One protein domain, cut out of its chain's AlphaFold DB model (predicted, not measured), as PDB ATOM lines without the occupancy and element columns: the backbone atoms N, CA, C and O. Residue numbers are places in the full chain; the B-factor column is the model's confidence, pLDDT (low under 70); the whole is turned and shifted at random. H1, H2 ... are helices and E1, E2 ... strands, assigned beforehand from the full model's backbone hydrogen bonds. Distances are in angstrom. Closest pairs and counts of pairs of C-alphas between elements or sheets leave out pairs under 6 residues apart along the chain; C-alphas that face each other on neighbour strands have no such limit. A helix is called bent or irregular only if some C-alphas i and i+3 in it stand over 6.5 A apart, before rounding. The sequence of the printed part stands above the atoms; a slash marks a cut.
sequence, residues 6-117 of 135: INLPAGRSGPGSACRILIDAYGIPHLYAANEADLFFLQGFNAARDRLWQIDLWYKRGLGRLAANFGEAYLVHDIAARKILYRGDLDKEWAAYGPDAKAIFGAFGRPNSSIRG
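What this domain is: This is residues 6 to 117 of the 135 residues of the protein "Penicillin acylase family protein" of Alphaproteobacteria bacterium (UniProt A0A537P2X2). The helices make an open, one-chain-thick ring around an empty middle: the bent helix H1 runs along one side, H2 and H3 turn the far corner, and H4 and H5 lead back until H5 packs on H1a, the first arm of H1. At that closing end a small three-stranded sheet covers H1a on the side away from the ring. The 112 printed residues hold three named strands, E1 to E3, then five named helices, H1 to H5; the sheet, order E1 E2 E3, is antiparallel and the class is mostly helix. The whole is loose, with a radius of gyration of the C-alphas of 17.4 A and spans of 50 by 37 by 25 A.

Where its parts are: E1, residues 6 to 8, begins at C-alpha 6 (-37.246, 29.850, -44.577). E2 is residues 19 to 23, 13.6 A long, and E3 residues 29 to 32. H1, residues 36 to 63, was assigned as one helix by its hydrogen bonds but is bent, with C-alphas 50 and 53 8.3 A apart; its arms are H1a, residues 36 to 50, 21.5 A, and H1b, residues 53 to 63, 15.3 A. H2 is residues 67 to 70. H3, residues 72 to 84, 19.7 A, is irregular, with C-alphas 73 and 76 7.4 A apart. H4 is residues 90 to 95. H5, residues 101 to 117, 24.3 A, is only just irregular, with C-alphas 108 and 111 6.9 A apart, and ends at C-alpha 117 (-36.671, 48.261, -33.359).

How they stand to each other: E1, E2 and E3 form a meander, each strand the antiparallel neighbour of the one before, and two hairpins. N 8 and O 19 are 3.2 A apart, N 22 and O 30 2.9 A, both within hydrogen-bond range. H1a is on the sheet, two layers, at a height of 8.3 A; the closest C-alphas of H1a and E3 are Leu 39 and Tyr 32, 6.8 A. H1a and H1b are about perpendicular, 79 degrees. H3 touches H1b with residues 78 to 82 alone, C-alphas of Ala 81 and Gly 62 closest at 6.0 A, and touches H2 at Tyr 74 and Ala 67, C-alphas 4.9 A apart. H4 and H5 are close but not clearly touching, C-alphas of Trp 94 and Lys 102 closest at 6.9 A. H5 has a kink of 35 degrees near residue 108 and touches H1a, C-alphas of Phe 108 and Gly 44 closest at 4.4 A, the same way at 36 degrees, only just a steep tilt. H3 and H5 are apart. Every O i to N i+4 pair is within hydrogen-bond range in H1a, H1b and H4, against 7 of 9 in H3 and 10 of 13 in H5; H2 is too short for one.

The domain as a whole: The C-alphas farthest apart, of Gly 16 and Ala 73, are 51.5 A apart. The printed part has no cut and no long link. Residues 95 to 101, of which 95 belongs to H4 and 101 to H5, stand free. Mean pLDDT of the printed part is 81.6; residues 6 to 18 and 112 to 117 are under 70.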
ATOM      1  N   ILE A   6     -36.705  28.514 -44.812       69.56
ATOM      2  CA  ILE A   6     -37.246  29.850 -44.577       69.56
ATOM      3  C   ILE A   6     -37.288  30.563 -45.916       69.56
ATOM      4  O   ILE A   6     -36.249  30.850 -46.512       69.56
ATOM      5  N   ASN A   7     -38.510  30.799 -46.387       69.00
ATOM      6  CA  ASN A   7     -38.774  31.646 -47.537       69.00
ATOM      7  C   ASN A   7     -38.992  33.062 -47.013       69.00
ATOM      8  O   ASN A   7     -39.928  33.301 -46.249       69.00
ATOM      9  N   LEU A   8     -38.114  33.982 -47.399       65.50
ATOM     10  CA  LEU A   8     -38.255  35.392 -47.054       65.50
ATOM     11  C   LEU A   8     -38.914  36.126 -48.226       65.50
ATOM     12  O   LEU A   8     -38.559  35.854 -49.378       65.50
ATOM     13  N   PRO A   9     -39.877  37.032 -47.965       53.97
ATOM     14  CA  PRO A   9     -40.434  37.866 -49.019       53.97
ATOM     15  C   PRO A   9     -39.302  38.688 -49.639       53.97
ATOM     16  O   PRO A   9     -38.461  39.232 -48.923       53.97
ATOM     17  N   ALA A  10     -39.261  38.719 -50.972       54.34
ATOM     18  CA  ALA A  10     -38.195  39.344 -51.743       54.34
ATOM     19  C   ALA A  10     -37.956  40.794 -51.289       54.34
ATOM     20  O   ALA A  10     -38.842  41.646 -51.376       54.34
ATOM     21  N   GLY A  11     -36.745  41.079 -50.811       50.47
ATOM     22  CA  GLY A  11     -36.239  42.442 -50.749       50.47
ATOM     23  C   GLY A  11     -35.758  42.824 -52.145       50.47
ATOM     24  O   GLY A  11     -35.083  42.034 -52.776       50.47
ATOM     25  N   ARG A  12     -36.136  44.003 -52.646       50.66
ATOM     26  CA  ARG A  12     -35.624  44.670 -53.868       50.66
ATOM     27  C   ARG A  12     -35.743  43.997 -55.245       50.66
ATOM     28  O   ARG A  12     -35.815  44.748 -56.212       50.66
ATOM     29  N   SER A  13     -35.818  42.680 -55.390       44.62
ATOM     30  CA  SER A  13     -35.764  42.008 -56.701       44.62
ATOM     31  C   SER A  13     -37.093  41.913 -57.468       44.62
ATOM     32  O   SER A  13     -37.178  41.241 -58.495       44.62
ATOM     33  N   GLY A  14     -38.139  42.595 -57.001       39.41
ATOM     34  CA  GLY A  14     -39.481  42.480 -57.568       39.41
ATOM     35  C   GLY A  14     -40.210  41.198 -57.131       39.41
ATOM     36  O   GLY A  14     -39.624  40.298 -56.524       39.41
ATOM     37  N   PRO A  15     -41.527  41.118 -57.381       34.28
ATOM     38  CA  PRO A  15     -42.343  39.978 -56.978       34.28
ATOM     39  C   PRO A  15     -41.926  38.724 -57.764       34.28
ATOM     40  O   PRO A  15     -42.284  38.574 -58.926       34.28
ATOM     41  N   GLY A  16     -41.165  37.817 -57.139       45.50
ATOM     42  CA  GLY A  16     -40.906  36.480 -57.696       45.50
ATOM     43  C   GLY A  16     -39.528  35.869 -57.433       45.50
ATOM     44  O   GLY A  16     -39.388  34.653 -57.544       45.50
ATOM     45  N   SER A  17     -38.510  36.643 -57.048       53.69
ATOM     46  CA  SER A  17     -37.177  36.080 -56.773       53.69
ATOM     47  C   SER A  17     -37.121  35.555 -55.338       53.69
ATOM     48  O   SER A  17     -36.864  36.283 -54.381       53.69
ATOM     49  N   ALA A  18     -37.441  34.272 -55.175       63.72
ATOM     50  CA  ALA A  18     -37.478  33.619 -53.876       63.72
ATOM     51  C   ALA A  18     -36.086  33.611 -53.219       63.72
ATOM     52  O   ALA A  18     -35.174  32.916 -53.666       63.72
ATOM     53  N   CYS A  19     -35.943  34.364 -52.131       72.94
ATOM     54  CA  CYS A  19     -34.792  34.295 -51.240       72.94
ATOM     55  C   CYS A  19     -34.993  33.141 -50.252       72.94
ATOM     56  O   CYS A  19     -36.061  33.019 -49.641       72.94
ATOM     57  N   ARG A  20     -33.982  32.279 -50.099       81.94
ATOM     58  CA  ARG A  20     -34.122  31.028 -49.344       81.94
ATOM     59  C   ARG A  20     -32.942  30.754 -48.432       81.94
ATOM     60  O   ARG A  20     -31.790  30.819 -48.848       81.94
ATOM     61  N   ILE A  21     -33.268  30.329 -47.215       85.12
ATOM     62  CA  ILE A  21     -32.311  29.813 -46.236       85.12
ATOM     63  C   ILE A  21     -32.560  28.315 -46.061       85.12
ATOM     64  O   ILE A  21     -33.702  27.885 -45.858       85.12
ATOM     65  N   LEU A  22     -31.494  27.525 -46.176       87.06
ATOM     66  CA  LEU A  22     -31.478  26.088 -45.937       87.06
ATOM     67  C   LEU A  22     -30.556  25.762 -44.778       87.06
ATOM     68  O   LEU A  22     -29.353  25.940 -44.896       87.06
ATOM     69  N   ILE A  23     -31.115  25.240 -43.694       86.81
ATOM     70  CA  ILE A  23     -30.319  24.810 -42.546       86.81
ATOM     71  C   ILE A  23     -30.043  23.313 -42.677       86.81
ATOM     72  O   ILE A  23     -30.963  22.508 -42.853       86.81
ATOM     73  N   ASP A  24     -28.760  22.968 -42.656       86.56
ATOM     74  CA  ASP A  24     -28.263  21.595 -42.633       86.56
ATOM     75  C   ASP A  24     -28.442  20.942 -41.242       86.56
ATOM     76  O   ASP A  24     -28.700  21.611 -40.244       86.56
ATOM     77  N   ALA A  25     -28.286  19.620 -41.154       87.25
ATOM     78  CA  ALA A  25     -28.269  18.846 -39.920       87.25
ATOM     79  C   ALA A  25     -27.238  19.352 -38.892       87.25
ATOM     80  O   ALA A  25     -27.491  19.237 -37.695       87.25
ATOM     81  N   TYR A  26     -26.121  19.948 -39.329       86.75
ATOM     82  CA  TYR A  26     -25.134  20.568 -38.433       86.75
ATOM     83  C   TYR A  26     -25.481  22.011 -38.029       86.75
ATOM     84  O   TYR A  26     -24.680  22.682 -37.382       86.75
ATOM     85  N   GLY A  27     -26.656  22.519 -38.415       83.19
ATOM     86  CA  GLY A  27     -27.064  23.897 -38.142       83.19
ATOM     87  C   GLY A  27     -26.376  24.934 -39.034       83.19
ATOM     88  O   GLY A  27     -26.450  26.125 -38.743       83.19
ATOM     89  N   ILE A  28     -25.707  24.505 -40.110       87.88
ATOM     90  CA  ILE A  28     -25.036  25.401 -41.057       87.88
ATOM     91  C   ILE A  28     -26.079  25.965 -42.039       87.88
ATOM     92  O   ILE A  28     -26.773  25.187 -42.704       87.88
ATOM     93  N   PRO A  29     -26.218  27.298 -42.148       89.38
ATOM     94  CA  PRO A  29     -27.158  27.927 -43.061       89.38
ATOM     95  C   PRO A  29     -26.536  28.108 -44.453       89.38
ATOM     96  O   PRO A  29     -25.531  28.793 -44.628       89.38
ATOM     97  N   HIS A  30     -27.179  27.539 -45.466       88.62
ATOM     98  CA  HIS A  30     -26.903  27.772 -46.878       88.62
ATOM     99  C   HIS A  30     -27.907  28.787 -47.437       88.62
ATOM    100  O   HIS A  30     -29.123  28.565 -47.386       88.62
ATOM    101  N   LEU A  31     -27.404  29.904 -47.963       88.31
ATOM    102  CA  LEU A  31     -28.211  31.021 -48.455       88.31
ATOM    103  C   LEU A  31     -28.285  31.010 -49.979       88.31
ATOM    104  O   LEU A  31     -27.270  30.849 -50.652       88.31
ATOM    105  N   TYR A  32     -29.482  31.226 -50.512       86.44
ATOM    106  CA  TYR A  32     -29.730  31.314 -51.946       86.44
ATOM    107  C   TYR A  32     -30.513  32.587 -52.253       86.44
ATOM    108  O   TYR A  32     -31.593  32.810 -51.697       86.44
ATOM    109  N   ALA A  33     -29.971  33.398 -53.156       85.69
ATOM    110  CA  ALA A  33     -30.573  34.629 -53.647       85.69
ATOM    111  C   ALA A  33     -30.254  34.811 -55.137       85.69
ATOM    112  O   ALA A  33     -29.271  34.263 -55.633       85.69
ATOM    113  N   ALA A  34     -31.090  35.579 -55.837       83.38
ATOM    114  CA  ALA A  34     -30.892  35.897 -57.253       83.38
ATOM    115  C   ALA A  34     -29.946  37.093 -57.471       83.38
ATOM    116  O   ALA A  34     -29.315  37.179 -58.517       83.38
ATOM    117  N   ASN A  35     -29.838  37.991 -56.484       83.00
ATOM    118  CA  ASN A  35     -28.977  39.171 -56.533       83.00
ATOM    119  C   ASN A  35     -28.031  39.209 -55.333       83.00
ATOM    120  O   ASN A  35     -28.373  38.755 -54.238       83.00
ATOM    121  N   GLU A  36     -26.882  39.858 -55.509       84.50
ATOM    122  CA  GLU A  36     -25.897  40.063 -54.443       84.50
ATOM    123  C   GLU A  36     -26.467  40.875 -53.272       84.50
ATOM    124  O   GLU A  36     -26.288  40.510 -52.112       84.50
ATOM    125  N   ALA A  37     -27.228  41.938 -53.553       82.31
ATOM    126  CA  ALA A  37     -27.842  42.769 -52.514       82.31
ATOM    127  C   ALA A  37     -28.787  41.969 -51.597       82.31
ATOM    128  O   ALA A  37     -28.820  42.194 -50.384       82.31
ATOM    129  N   ASP A  38     -29.517  41.013 -52.169       81.88
ATOM    130  CA  ASP A  38     -30.465  40.178 -51.436       81.88
ATOM    131  C   ASP A  38     -29.736  39.065 -50.678       81.88
ATOM    132  O   ASP A  38     -30.144  38.698 -49.577       81.88
ATOM    133  N   LEU A  39     -28.603  38.589 -51.207       86.38
ATOM    134  CA  LEU A  39     -27.713  37.671 -50.503       86.38
ATOM    135  C   LEU A  39     -27.132  38.319 -49.238       86.38
ATOM    136  O   LEU A  39     -27.173  37.716 -48.165       86.38
ATOM    137  N   PHE A  40     -26.653  39.564 -49.327       87.50
ATOM    138  CA  PHE A  40     -26.156  40.298 -48.158       87.50
ATOM    139  C   PHE A  40     -27.262  40.586 -47.140       87.50
ATOM    140  O   PHE A  40     -27.026  40.501 -45.933       87.50
ATOM    141  N   PHE A  41     -28.481  40.857 -47.608       85.00
ATOM    142  CA  PHE A  41     -29.648  40.978 -46.739       85.00
ATOM    143  C   PHE A  41     -29.965  39.657 -46.018       85.00
ATOM    144  O   PHE A  41     -30.138  39.651 -44.800       85.00
ATOM    145  N   LEU A  42     -29.989  38.527 -46.735       86.06
ATOM    146  CA  LEU A  42     -30.194  37.197 -46.150       86.06
ATOM    147  C   LEU A  42     -29.125  36.858 -45.110       86.06
ATOM    148  O   LEU A  42     -29.447  36.346 -44.038       86.06
ATOM    149  N   GLN A  43     -27.865  37.178 -45.403       87.88
ATOM    150  CA  GLN A  43     -26.751  36.964 -44.486       87.88
ATOM    151  C   GLN A  43     -26.920  37.792 -43.206       87.88
ATOM    152  O   GLN A  43     -26.734  37.268 -42.105       87.88
ATOM    153  N   GLY A  44     -27.339  39.056 -43.327       87.44
ATOM    154  CA  GLY A  44     -27.663  39.908 -42.181       87.44
ATOM    155  C   GLY A  44     -28.843  39.382 -41.362       87.44
ATOM    156  O   GLY A  44     -28.792  39.380 -40.132       87.44
ATOM    157  N   PHE A  45     -29.885  38.880 -42.028       85.12
ATOM    158  CA  PHE A  45     -31.052  38.290 -41.374       85.12
ATOM    159  C   PHE A  45     -30.688  37.015 -40.607       85.12
ATOM    160  O   PHE A  45     -31.073  36.866 -39.449       85.12
ATOM    161  N   ASN A  46     -29.907  36.122 -41.217       87.81
ATOM    162  CA  ASN A  46     -29.450  34.898 -40.571       87.81
ATOM    163  C   ASN A  46     -28.564  35.198 -39.350       87.81
ATOM    164  O   ASN A  46     -28.768  34.640 -38.274       87.81
ATOM    165  N   ALA A  47     -27.621  36.138 -39.491       88.25
ATOM    166  CA  ALA A  47     -26.776  36.578 -38.385       88.25
ATOM    167  C   ALA A  47     -27.600  37.176 -37.233       88.25
ATOM    168  O   ALA A  47     -27.339  36.877 -36.068       88.25
ATOM    169  N   ALA A  48     -28.619  37.982 -37.541       86.38
ATOM    170  CA  ALA A  48     -29.515  38.515 -36.526       86.38
ATOM    171  C   ALA A  48     -30.337  37.399 -35.863       86.38
ATOM    172  O   ALA A  48     -30.395  37.349 -34.643       86.38
ATOM    173  N   ARG A  49     -30.903  36.450 -36.613       83.62
ATOM    174  CA  ARG A  49     -31.706  35.355 -36.041       83.62
ATOM    175  C   ARG A  49     -30.970  34.597 -34.932       83.62
ATOM    176  O   ARG A  49     -31.537  34.396 -33.861       83.62
ATOM    177  N   ASP A  50     -29.720  34.217 -35.180       85.38
ATOM    178  CA  ASP A  50     -28.993  33.313 -34.282       85.38
ATOM    179  C   ASP A  50     -28.092  34.054 -33.287       85.38
ATOM    180  O   ASP A  50     -27.803  33.555 -32.198       85.38
ATOM    181  N   ARG A  51     -27.603  35.243 -33.660       88.88
ATOM    182  CA  ARG A  51     -26.534  35.956 -32.943       88.88
ATOM    183  C   ARG A  51     -26.900  37.391 -32.578       88.88
ATOM    184  O   ARG A  51     -26.004  38.145 -32.198       88.88
ATOM    185  N   LEU A  52     -28.187  37.768 -32.609       87.62
ATOM    186  CA  LEU A  52     -28.625  39.132 -32.279       87.62
ATOM    187  C   LEU A  52     -28.046  39.624 -30.956       87.62
ATOM    188  O   LEU A  52     -27.519  40.728 -30.894       87.62
ATOM    189  N   TRP A  53     -28.129  38.806 -29.906       87.38
ATOM    190  CA  TRP A  53     -27.670  39.201 -28.578       87.38
ATOM    191  C   TRP A  53     -26.155  39.445 -28.542       87.38
ATOM    192  O   TRP A  53     -25.711  40.396 -27.905       87.38
ATOM    193  N   GLN A  54     -25.364  38.641 -29.265       90.06
ATOM    194  CA  GLN A  54     -23.906  38.810 -29.355       90.06
ATOM    195  C   GLN A  54     -23.572  40.092 -30.111       90.06
ATOM    196  O   GLN A  54     -22.763  40.892 -29.647       90.06
ATOM    197  N   ILE A  55     -24.240  40.312 -31.245       90.00
ATOM    198  CA  ILE A  55     -24.055  41.500 -32.079       90.00
ATOM    199  C   ILE A  55     -24.471  42.764 -31.316       90.00
ATOM    200  O   ILE A  55     -23.765  43.769 -31.360       90.00
ATOM    201  N   ASP A  56     -25.589  42.734 -30.589       88.31
ATOM    202  CA  ASP A  56     -26.044  43.859 -29.772       88.31
ATOM    203  C   ASP A  56     -25.080  44.154 -28.618       88.31
ATOM    204  O   ASP A  56     -24.721  45.313 -28.389       88.31
ATOM    205  N   LEU A  57     -24.596  43.114 -27.938       89.94
ATOM    206  CA  LEU A  57     -23.627  43.250 -26.858       89.94
ATOM    207  C   LEU A  57     -22.303  43.840 -27.357       89.94
ATOM    208  O   LEU A  57     -21.773  44.773 -26.752       89.94
ATOM    209  N   TRP A  58     -21.777  43.341 -28.478       89.25
ATOM    210  CA  TRP A  58     -20.550  43.860 -29.088       89.25
ATOM    211  C   TRP A  58     -20.716  45.296 -29.580       89.25
ATOM    212  O   TRP A  58     -19.815  46.112 -29.399       89.25
ATOM    213  N   TYR A  59     -21.885  45.634 -30.123       88.62
ATOM    214  CA  TYR A  59     -22.204  47.002 -30.518       88.62
ATOM    215  C   TYR A  59     -22.188  47.959 -29.315       88.62
ATOM    216  O   TYR A  59     -21.555  49.016 -29.360       88.62
ATOM    217  N   LYS A  60     -22.811  47.568 -28.198       89.12
ATOM    218  CA  LYS A  60     -22.777  48.337 -26.941       89.12
ATOM    219  C   LYS A  60     -21.368  48.445 -26.366       89.12
ATOM    220  O   LYS A  60     -21.003  49.514 -25.880       89.12
ATOM    221  N   ARG A  61     -20.567  47.381 -26.466       88.81
ATOM    222  CA  ARG A  61     -19.154  47.376 -26.066       88.81
ATOM    223  C   ARG A  61     -18.329  48.373 -26.870       88.81
ATOM    224  O   ARG A  61     -17.598  49.156 -26.274       88.81
ATOM    225  N   GLY A  62     -18.474  48.383 -28.195       87.06
ATOM    226  CA  GLY A  62     -17.762  49.319 -29.067       87.06
ATOM    227  C   GLY A  62     -18.137  50.780 -28.803       87.06
ATOM    228  O   GLY A  62     -17.273  51.649 -28.802       87.06
ATOM    229  N   LEU A  63     -19.411  51.048 -28.503       88.00
ATOM    230  CA  LEU A  63     -19.896  52.393 -28.172       88.00
ATOM    231  C   LEU A  63     -19.603  52.844 -26.730       88.00
ATOM    232  O   LEU A  63     -19.862  54.003 -26.394       88.00
ATOM    233  N   GLY A  64     -19.114  51.955 -25.863       89.56
ATOM    234  CA  GLY A  64     -18.950  52.229 -24.436       89.56
ATOM    235  C   GLY A  64     -20.287  52.518 -23.744       89.56
ATOM    236  O   GLY A  64     -20.496  53.610 -23.201       89.56
ATOM    237  N   ARG A  65     -21.226  51.574 -23.862       88.81
ATOM    238  CA  ARG A  65     -22.554  51.588 -23.225       88.81
ATOM    239  C   ARG A  65     -22.851  50.286 -22.466       88.81
ATOM    240  O   ARG A  65     -24.018  49.958 -22.268       88.81
ATOM    241  N   LEU A  66     -21.834  49.512 -22.091       87.25
ATOM    242  CA  LEU A  66     -22.034  48.264 -21.347       87.25
ATOM    243  C   LEU A  66     -22.477  48.514 -19.906       87.25
ATOM    244  O   LEU A  66     -23.307  47.761 -19.395       87.25
ATOM    245  N   ALA A  67     -21.991  49.581 -19.271       88.00
ATOM    246  CA  ALA A  67     -22.302  49.893 -17.879       88.00
ATOM    247  C   ALA A  67     -23.803  50.145 -17.652       88.00
ATOM    248  O   ALA A  67     -24.317  49.867 -16.574       88.00
ATOM    249  N   ALA A  68     -24.534  50.580 -18.686       87.44
ATOM    250  CA  ALA A  68     -25.986  50.757 -18.621       87.44
ATOM    251  C   ALA A  68     -26.753  49.443 -18.373       87.44
ATOM    252  O   ALA A  68     -27.834  49.468 -17.796       87.44
ATOM    253  N   ASN A  69     -26.200  48.304 -18.804       86.25
ATOM    254  CA  ASN A  69     -26.851  46.997 -18.696       86.25
ATOM    255  C   ASN A  69     -26.242  46.122 -17.592       86.25
ATOM    256  O   ASN A  69     -26.957  45.320 -17.003       86.25
ATOM    257  N   PHE A  70     -24.937  46.252 -17.334       86.44
ATOM    258  CA  PHE A  70     -24.194  45.376 -16.419       86.44
ATOM    259  C   PHE A  70     -23.696  46.077 -15.145       86.44
ATOM    260  O   PHE A  70     -23.088  45.435 -14.291       86.44
ATOM    261  N   GLY A  71     -23.956  47.378 -14.999       88.69
ATOM    262  CA  GLY A  71     -23.600  48.151 -13.813       88.69
ATOM    263  C   GLY A  71     -22.191  48.749 -13.835       88.69
ATOM    264  O   GLY A  71     -21.457  48.689 -14.826       88.69
ATOM    265  N   GLU A  72     -21.820  49.357 -12.708       89.81
ATOM    266  CA  GLU A  72     -20.648  50.232 -12.566       89.81
ATOM    267  C   GLU A  72     -19.302  49.534 -12.815       89.81
ATOM    268  O   GLU A  72     -18.359  50.170 -13.281       89.81
ATOM    269  N   ALA A  73     -19.224  48.213 -12.621       90.62
ATOM    270  CA  ALA A  73     -18.011  47.431 -12.874       90.62
ATOM    271  C   ALA A  73     -17.460  47.600 -14.308       90.62
ATOM    272  O   ALA A  73     -16.259  47.467 -14.537       90.62
ATOM    273  N   TYR A  74     -18.319  47.941 -15.278       88.75
ATOM    274  CA  TYR A  74     -17.938  48.137 -16.681       88.75
ATOM    275  C   TYR A  74     -17.653  49.599 -17.054       88.75
ATOM    276  O   TYR A  74     -17.328  49.884 -18.209       88.75
ATOM    277  N   LEU A  75     -17.717  50.535 -16.102       90.50
ATOM    278  CA  LEU A  75     -17.539  51.966 -16.360       90.50
ATOM    279  C   LEU A  75     -16.152  52.290 -16.933       90.50
ATOM    280  O   LEU A  75     -16.037  53.044 -17.901       90.50
ATOM    281  N   VAL A  76     -15.093  51.679 -16.391       91.00
ATOM    282  CA  VAL A  76     -13.716  51.870 -16.882       91.00
ATOM    283  C   VAL A  76     -13.584  51.410 -18.338       91.00
ATOM    284  O   VAL A  76     -12.959  52.094 -19.153       91.00
ATOM    285  N   HIS A  77     -14.220  50.290 -18.691       88.00
ATOM    286  CA  HIS A  77     -14.246  49.791 -20.064       88.00
ATOM    287  C   HIS A  77     -14.998  50.732 -21.004       88.00
ATOM    288  O   HIS A  77     -14.507  50.999 -22.101       88.00
ATOM    289  N   ASP A  78     -16.138  51.274 -20.578       91.62
ATOM    290  CA  ASP A  78     -16.907  52.227 -21.378       91.62
ATOM    291  C   ASP A  78     -16.125  53.525 -21.631       91.62
ATOM    292  O   ASP A  78     -16.126  54.043 -22.752       91.62
ATOM    293  N   ILE A  79     -15.393  54.022 -20.627       91.81
ATOM    294  CA  ILE A  79     -14.509  55.189 -20.769       91.81
ATOM    295  C   ILE A  79     -13.389  54.893 -21.772       91.81
ATOM    296  O   ILE A  79     -13.134  55.703 -22.666       91.81
ATOM    297  N   ALA A  80     -12.729  53.739 -21.653       91.56
ATOM    298  CA  ALA A  80     -11.655  53.344 -22.562       91.56
ATOM    299  C   ALA A  80     -12.157  53.176 -24.006       91.56
ATOM    300  O   ALA A  80     -11.561  53.728 -24.932       91.56
ATOM    301  N   ALA A  81     -13.290  52.496 -24.202       90.50
ATOM    302  CA  ALA A  81     -13.898  52.302 -25.517       90.50
ATOM    303  C   ALA A  81     -14.220  53.643 -26.189       90.50
ATOM    304  O   ALA A  81     -13.887  53.863 -27.354       90.50
ATOM    305  N   ARG A  82     -14.776  54.600 -25.437       90.44
ATOM    306  CA  ARG A  82     -15.065  55.942 -25.961       90.44
ATOM    307  C   ARG A  82     -13.818  56.732 -26.324       90.44
ATOM    308  O   ARG A  82     -13.917  57.593 -27.195       90.44
ATOM    309  N   LYS A  83     -12.670  56.483 -25.693       91.06
ATOM    310  CA  LYS A  83     -11.407  57.134 -26.073       91.06
ATOM    311  C   LYS A  83     -10.876  56.617 -27.410       91.06
ATOM    312  O   LYS A  83     -10.319  57.401 -28.165       91.06
ATOM    313  N   ILE A  84     -11.094  55.338 -27.714       87.50
ATOM    314  CA  ILE A  84     -10.619  54.686 -28.948       87.50
ATOM    315  C   ILE A  84     -11.610  54.871 -30.111       87.50
ATOM    316  O   ILE A  84     -11.240  54.735 -31.273       87.50
ATOM    317  N   LEU A  85     -12.872  55.206 -29.820       86.12
ATOM    318  CA  LEU A  85     -13.908  55.360 -30.836       86.12
ATOM    319  C   LEU A  85     -13.529  56.398 -31.907       86.12
ATOM    320  O   LEU A  85     -13.290  57.571 -31.602       86.12
ATOM    321  N   TYR A  86     -13.563  55.960 -33.165       84.19
ATOM    322  CA  TYR A  86     -13.365  56.813 -34.328       84.19
ATOM    323  C   TYR A  86     -14.451  57.893 -34.411       84.19
ATOM    324  O   TYR A  86     -15.644  57.610 -34.293       84.19
ATOM    325  N   ARG A  87     -14.025  59.141 -34.609       85.38
ATOM    326  CA  ARG A  87     -14.892  60.327 -34.755       85.38
ATOM    327  C   ARG A  87     -14.518  61.164 -35.982       85.38
ATOM    328  O   ARG A  87     -14.815  62.352 -36.026       85.38
ATOM    329  N   GLY A  88     -13.795  60.557 -36.921       90.31
ATOM    330  CA  GLY A  88     -13.385  61.210 -38.155       90.31
ATOM    331  C   GLY A  88     -14.528  61.333 -39.159       90.31
ATOM    332  O   GLY A  88     -15.682  60.998 -38.887       90.31
ATOM    333  N   ASP A  89     -14.171  61.820 -40.340       91.25
ATOM    334  CA  ASP A  89     -15.081  61.951 -41.468       91.25
ATOM    335  C   ASP A  89     -15.380  60.572 -42.072       91.25
ATOM    336  O   ASP A  89     -14.511  59.918 -42.652       91.25
ATOM    337  N   LEU A  90     -16.631  60.134 -41.922       86.31
ATOM    338  CA  LEU A  90     -17.105  58.850 -42.426       86.31
ATOM    339  C   LEU A  90     -16.983  58.735 -43.944       86.31
ATOM    340  O   LEU A  90     -16.737  57.636 -44.426       86.31
ATOM    341  N   ASP A  91     -17.148  59.819 -44.704       87.94
ATOM    342  CA  ASP A  91     -17.075  59.736 -46.164       87.94
ATOM    343  C   ASP A  91     -15.629  59.529 -46.636       87.94
ATOM    344  O   ASP A  91     -15.399  58.776 -47.583       87.94
ATOM    345  N   LYS A  92     -14.643  60.087 -45.918       89.75
ATOM    346  CA  LYS A  92     -13.218  59.781 -46.143       89.75
ATOM    347  C   LYS A  92     -12.877  58.340 -45.793       89.75
ATOM    348  O   LYS A  92     -12.150  57.694 -46.539       89.75
ATOM    349  N   GLU A  93     -13.419  57.836 -44.689       88.06
ATOM    350  CA  GLU A  93     -13.232  56.440 -44.288       88.06
ATOM    351  C   GLU A  93     -13.830  55.488 -45.334       88.06
ATOM    352  O   GLU A  93     -13.182  54.536 -45.757       88.06
ATOM    353  N   TRP A  94     -15.043  55.781 -45.820       89.81
ATOM    354  CA  TRP A  94     -15.692  55.004 -46.878       89.81
ATOM    355  C   TRP A  94     -14.914  55.022 -48.191       89.81
ATOM    356  O   TRP A  94     -14.886  54.001 -48.872       89.81
ATOM    357  N   ALA A  95     -14.267  56.139 -48.526       89.62
ATOM    358  CA  ALA A  95     -13.441  56.254 -49.725       89.62
ATOM    359  C   ALA A  95     -12.194  55.349 -49.701       89.62
ATOM    360  O   ALA A  95     -11.635  55.073 -50.760       89.62
ATOM    361  N   ALA A  96     -11.761  54.874 -48.526       90.69
ATOM    362  CA  ALA A  96     -10.685  53.888 -48.413       90.69
ATOM    363  C   ALA A  96     -11.144  52.452 -48.742       90.69
ATOM    364  O   ALA A  96     -10.308  51.582 -48.986       90.69
ATOM    365  N   TYR A  97     -12.457  52.196 -48.754       88.81
ATOM    366  CA  TYR A  97     -13.041  50.912 -49.142       88.81
ATOM    367  C   TYR A  97     -13.466  50.910 -50.621       88.81
ATOM    368  O   TYR A  97     -13.476  51.938 -51.295       88.81
ATOM    369  N   GLY A  98     -13.837  49.732 -51.133       88.94
ATOM    370  CA  GLY A  98     -14.388  49.591 -52.483       88.94
ATOM    371  C   GLY A  98     -15.666  50.422 -52.700       88.94
ATOM    372  O   GLY A  98     -16.403  50.686 -51.743       88.94
ATOM    373  N   PRO A  99     -15.968  50.826 -53.949       88.00
ATOM    374  CA  PRO A  99     -17.110  51.697 -54.271       88.00
ATOM    375  C   PRO A  99     -18.477  51.086 -53.905       88.00
ATOM    376  O   PRO A  99     -19.455  51.792 -53.671       88.00
ATOM    377  N   ASP A 100     -18.540  49.763 -53.832       87.00
ATOM    378  CA  ASP A 100     -19.682  48.926 -53.481       87.00
ATOM    379  C   ASP A 100     -19.832  48.685 -51.967       87.00
ATOM    380  O   ASP A 100     -20.920  48.336 -51.499       87.00
ATOM    381  N   ALA A 101     -18.788  48.939 -51.172       87.38
ATOM    382  CA  ALA A 101     -18.748  48.613 -49.748       87.38
ATOM    383  C   ALA A 101     -19.923  49.222 -48.970       87.38
ATOM    384  O   ALA A 101     -20.637  48.522 -48.248       87.38
ATOM    385  N   LYS A 102     -20.197  50.519 -49.164       87.25
ATOM    386  CA  LYS A 102     -21.292  51.226 -48.473       87.25
ATOM    387  C   LYS A 102     -22.658  50.595 -48.776       87.25
ATOM    388  O   LYS A 102     -23.514  50.508 -47.892       87.25
ATOM    389  N   ALA A 103     -22.861  50.112 -50.004       86.69
ATOM    390  CA  ALA A 103     -24.090  49.433 -50.405       86.69
ATOM    391  C   ALA A 103     -24.200  48.034 -49.779       86.69
ATOM    392  O   ALA A 103     -25.262  47.694 -49.250       86.69
ATOM    393  N   ILE A 104     -23.106  47.268 -49.777       86.50
ATOM    394  CA  ILE A 104     -23.018  45.915 -49.211       86.50
ATOM    395  C   ILE A 104     -23.250  45.935 -47.695       86.50
ATOM    396  O   ILE A 104     -24.164  45.274 -47.194       86.50
ATOM    397  N   PHE A 105     -22.494  46.755 -46.955       86.50
ATOM    398  CA  PHE A 105     -22.662  46.893 -45.505       86.50
ATOM    399  C   PHE A 105     -24.052  47.429 -45.146       86.50
ATOM    400  O   PHE A 105     -24.666  46.985 -44.172       86.50
ATOM    401  N   GLY A 106     -24.595  48.335 -45.965       85.56
ATOM    402  CA  GLY A 106     -25.960  48.824 -45.817       85.56
ATOM    403  C   GLY A 106     -27.026  47.751 -46.066       85.56
ATOM    404  O   GLY A 106     -28.070  47.775 -45.417       85.56
ATOM    405  N   ALA A 107     -26.814  46.812 -46.989       84.06
ATOM    406  CA  ALA A 107     -27.721  45.685 -47.213       84.06
ATOM    407  C   ALA A 107     -27.679  44.691 -46.040       84.06
ATOM    408  O   ALA A 107     -28.730  44.296 -45.536       84.06
ATOM    409  N   PHE A 108     -26.479  44.386 -45.542       85.44
ATOM    410  CA  PHE A 108     -26.264  43.507 -44.392       85.44
ATOM    411  C   PHE A 108     -26.828  44.070 -43.077       85.44
ATOM    412  O   PHE A 108     -27.399  43.336 -42.273       85.44
ATOM    413  N   GLY A 109     -26.696  45.379 -42.838       81.81
ATOM    414  CA  GLY A 109     -27.119  46.007 -41.581       81.81
ATOM    415  C   GLY A 109     -28.634  46.198 -41.423       81.81
ATOM    416  O   GLY A 109     -29.120  46.313 -40.296       81.81
ATOM    417  N   ARG A 110     -29.398  46.222 -42.524       79.50
ATOM    418  CA  ARG A 110     -30.850  46.508 -42.525       79.50
ATOM    419  C   ARG A 110     -31.700  45.538 -41.691       79.50
ATOM    420  O   ARG A 110     -32.508  46.021 -40.904       79.50
ATOM    421  N   PRO A 111     -31.560  44.206 -41.819       70.88
ATOM    422  CA  PRO A 111     -32.299  43.268 -40.973       70.88
ATOM    423  C   PRO A 111     -32.032  43.478 -39.479       70.88
ATOM    424  O   PRO A 111     -32.928  43.356 -38.653       70.88
ATOM    425  N   ASN A 112     -30.797  43.827 -39.115       67.56
ATOM    426  CA  ASN A 112     -30.420  44.000 -37.716       67.56
ATOM    427  C   ASN A 112     -31.073  45.246 -37.093       67.56
ATOM    428  O   ASN A 112     -31.444  45.234 -35.920       67.56
ATOM    429  N   SER A 113     -31.231  46.327 -37.866       61.59
ATOM    430  CA  SER A 113     -31.900  47.538 -37.383       61.59
ATOM    431  C   SER A 113     -33.413  47.362 -37.253       61.59
ATOM    432  O   SER A 113     -33.982  47.852 -36.278       61.59
ATOM    433  N   SER A 114     -34.061  46.626 -38.165       59.56
ATOM    434  CA  SER A 114     -35.498  46.334 -38.053       59.56
ATOM    435  C   SER A 114     -35.812  45.437 -36.854       59.56
ATOM    436  O   SER A 114     -36.764  45.709 -36.125       59.56
ATOM    437  N   ILE A 115     -34.977  44.428 -36.595       58.47
ATOM    438  CA  ILE A 115     -35.131  43.531 -35.442       58.47
ATOM    439  C   ILE A 115     -34.846  44.273 -34.127       58.47
ATOM    440  O   ILE A 115     -35.571  44.093 -33.157       58.47
ATOM    441  N   ARG A 116     -33.858  45.178 -34.090       54.97
ATOM    442  CA  ARG A 116     -33.567  46.007 -32.904       54.97
ATOM    443  C   ARG A 116     -34.705  46.980 -32.555       54.97
ATOM    444  O   ARG A 116     -34.862  47.330 -31.388       54.97
ATOM    445  N   GLY A 117     -35.481  47.422 -33.550       41.19
ATOM    446  CA  GLY A 117     -36.671  48.261 -33.359       41.19
ATOM    447  C   GLY A 117     -37.874  47.510 -32.775       41.19
ATOM    448  O   GLY A 117     -38.741  48.132 -32.164       41.19
TER     449      GLY A 117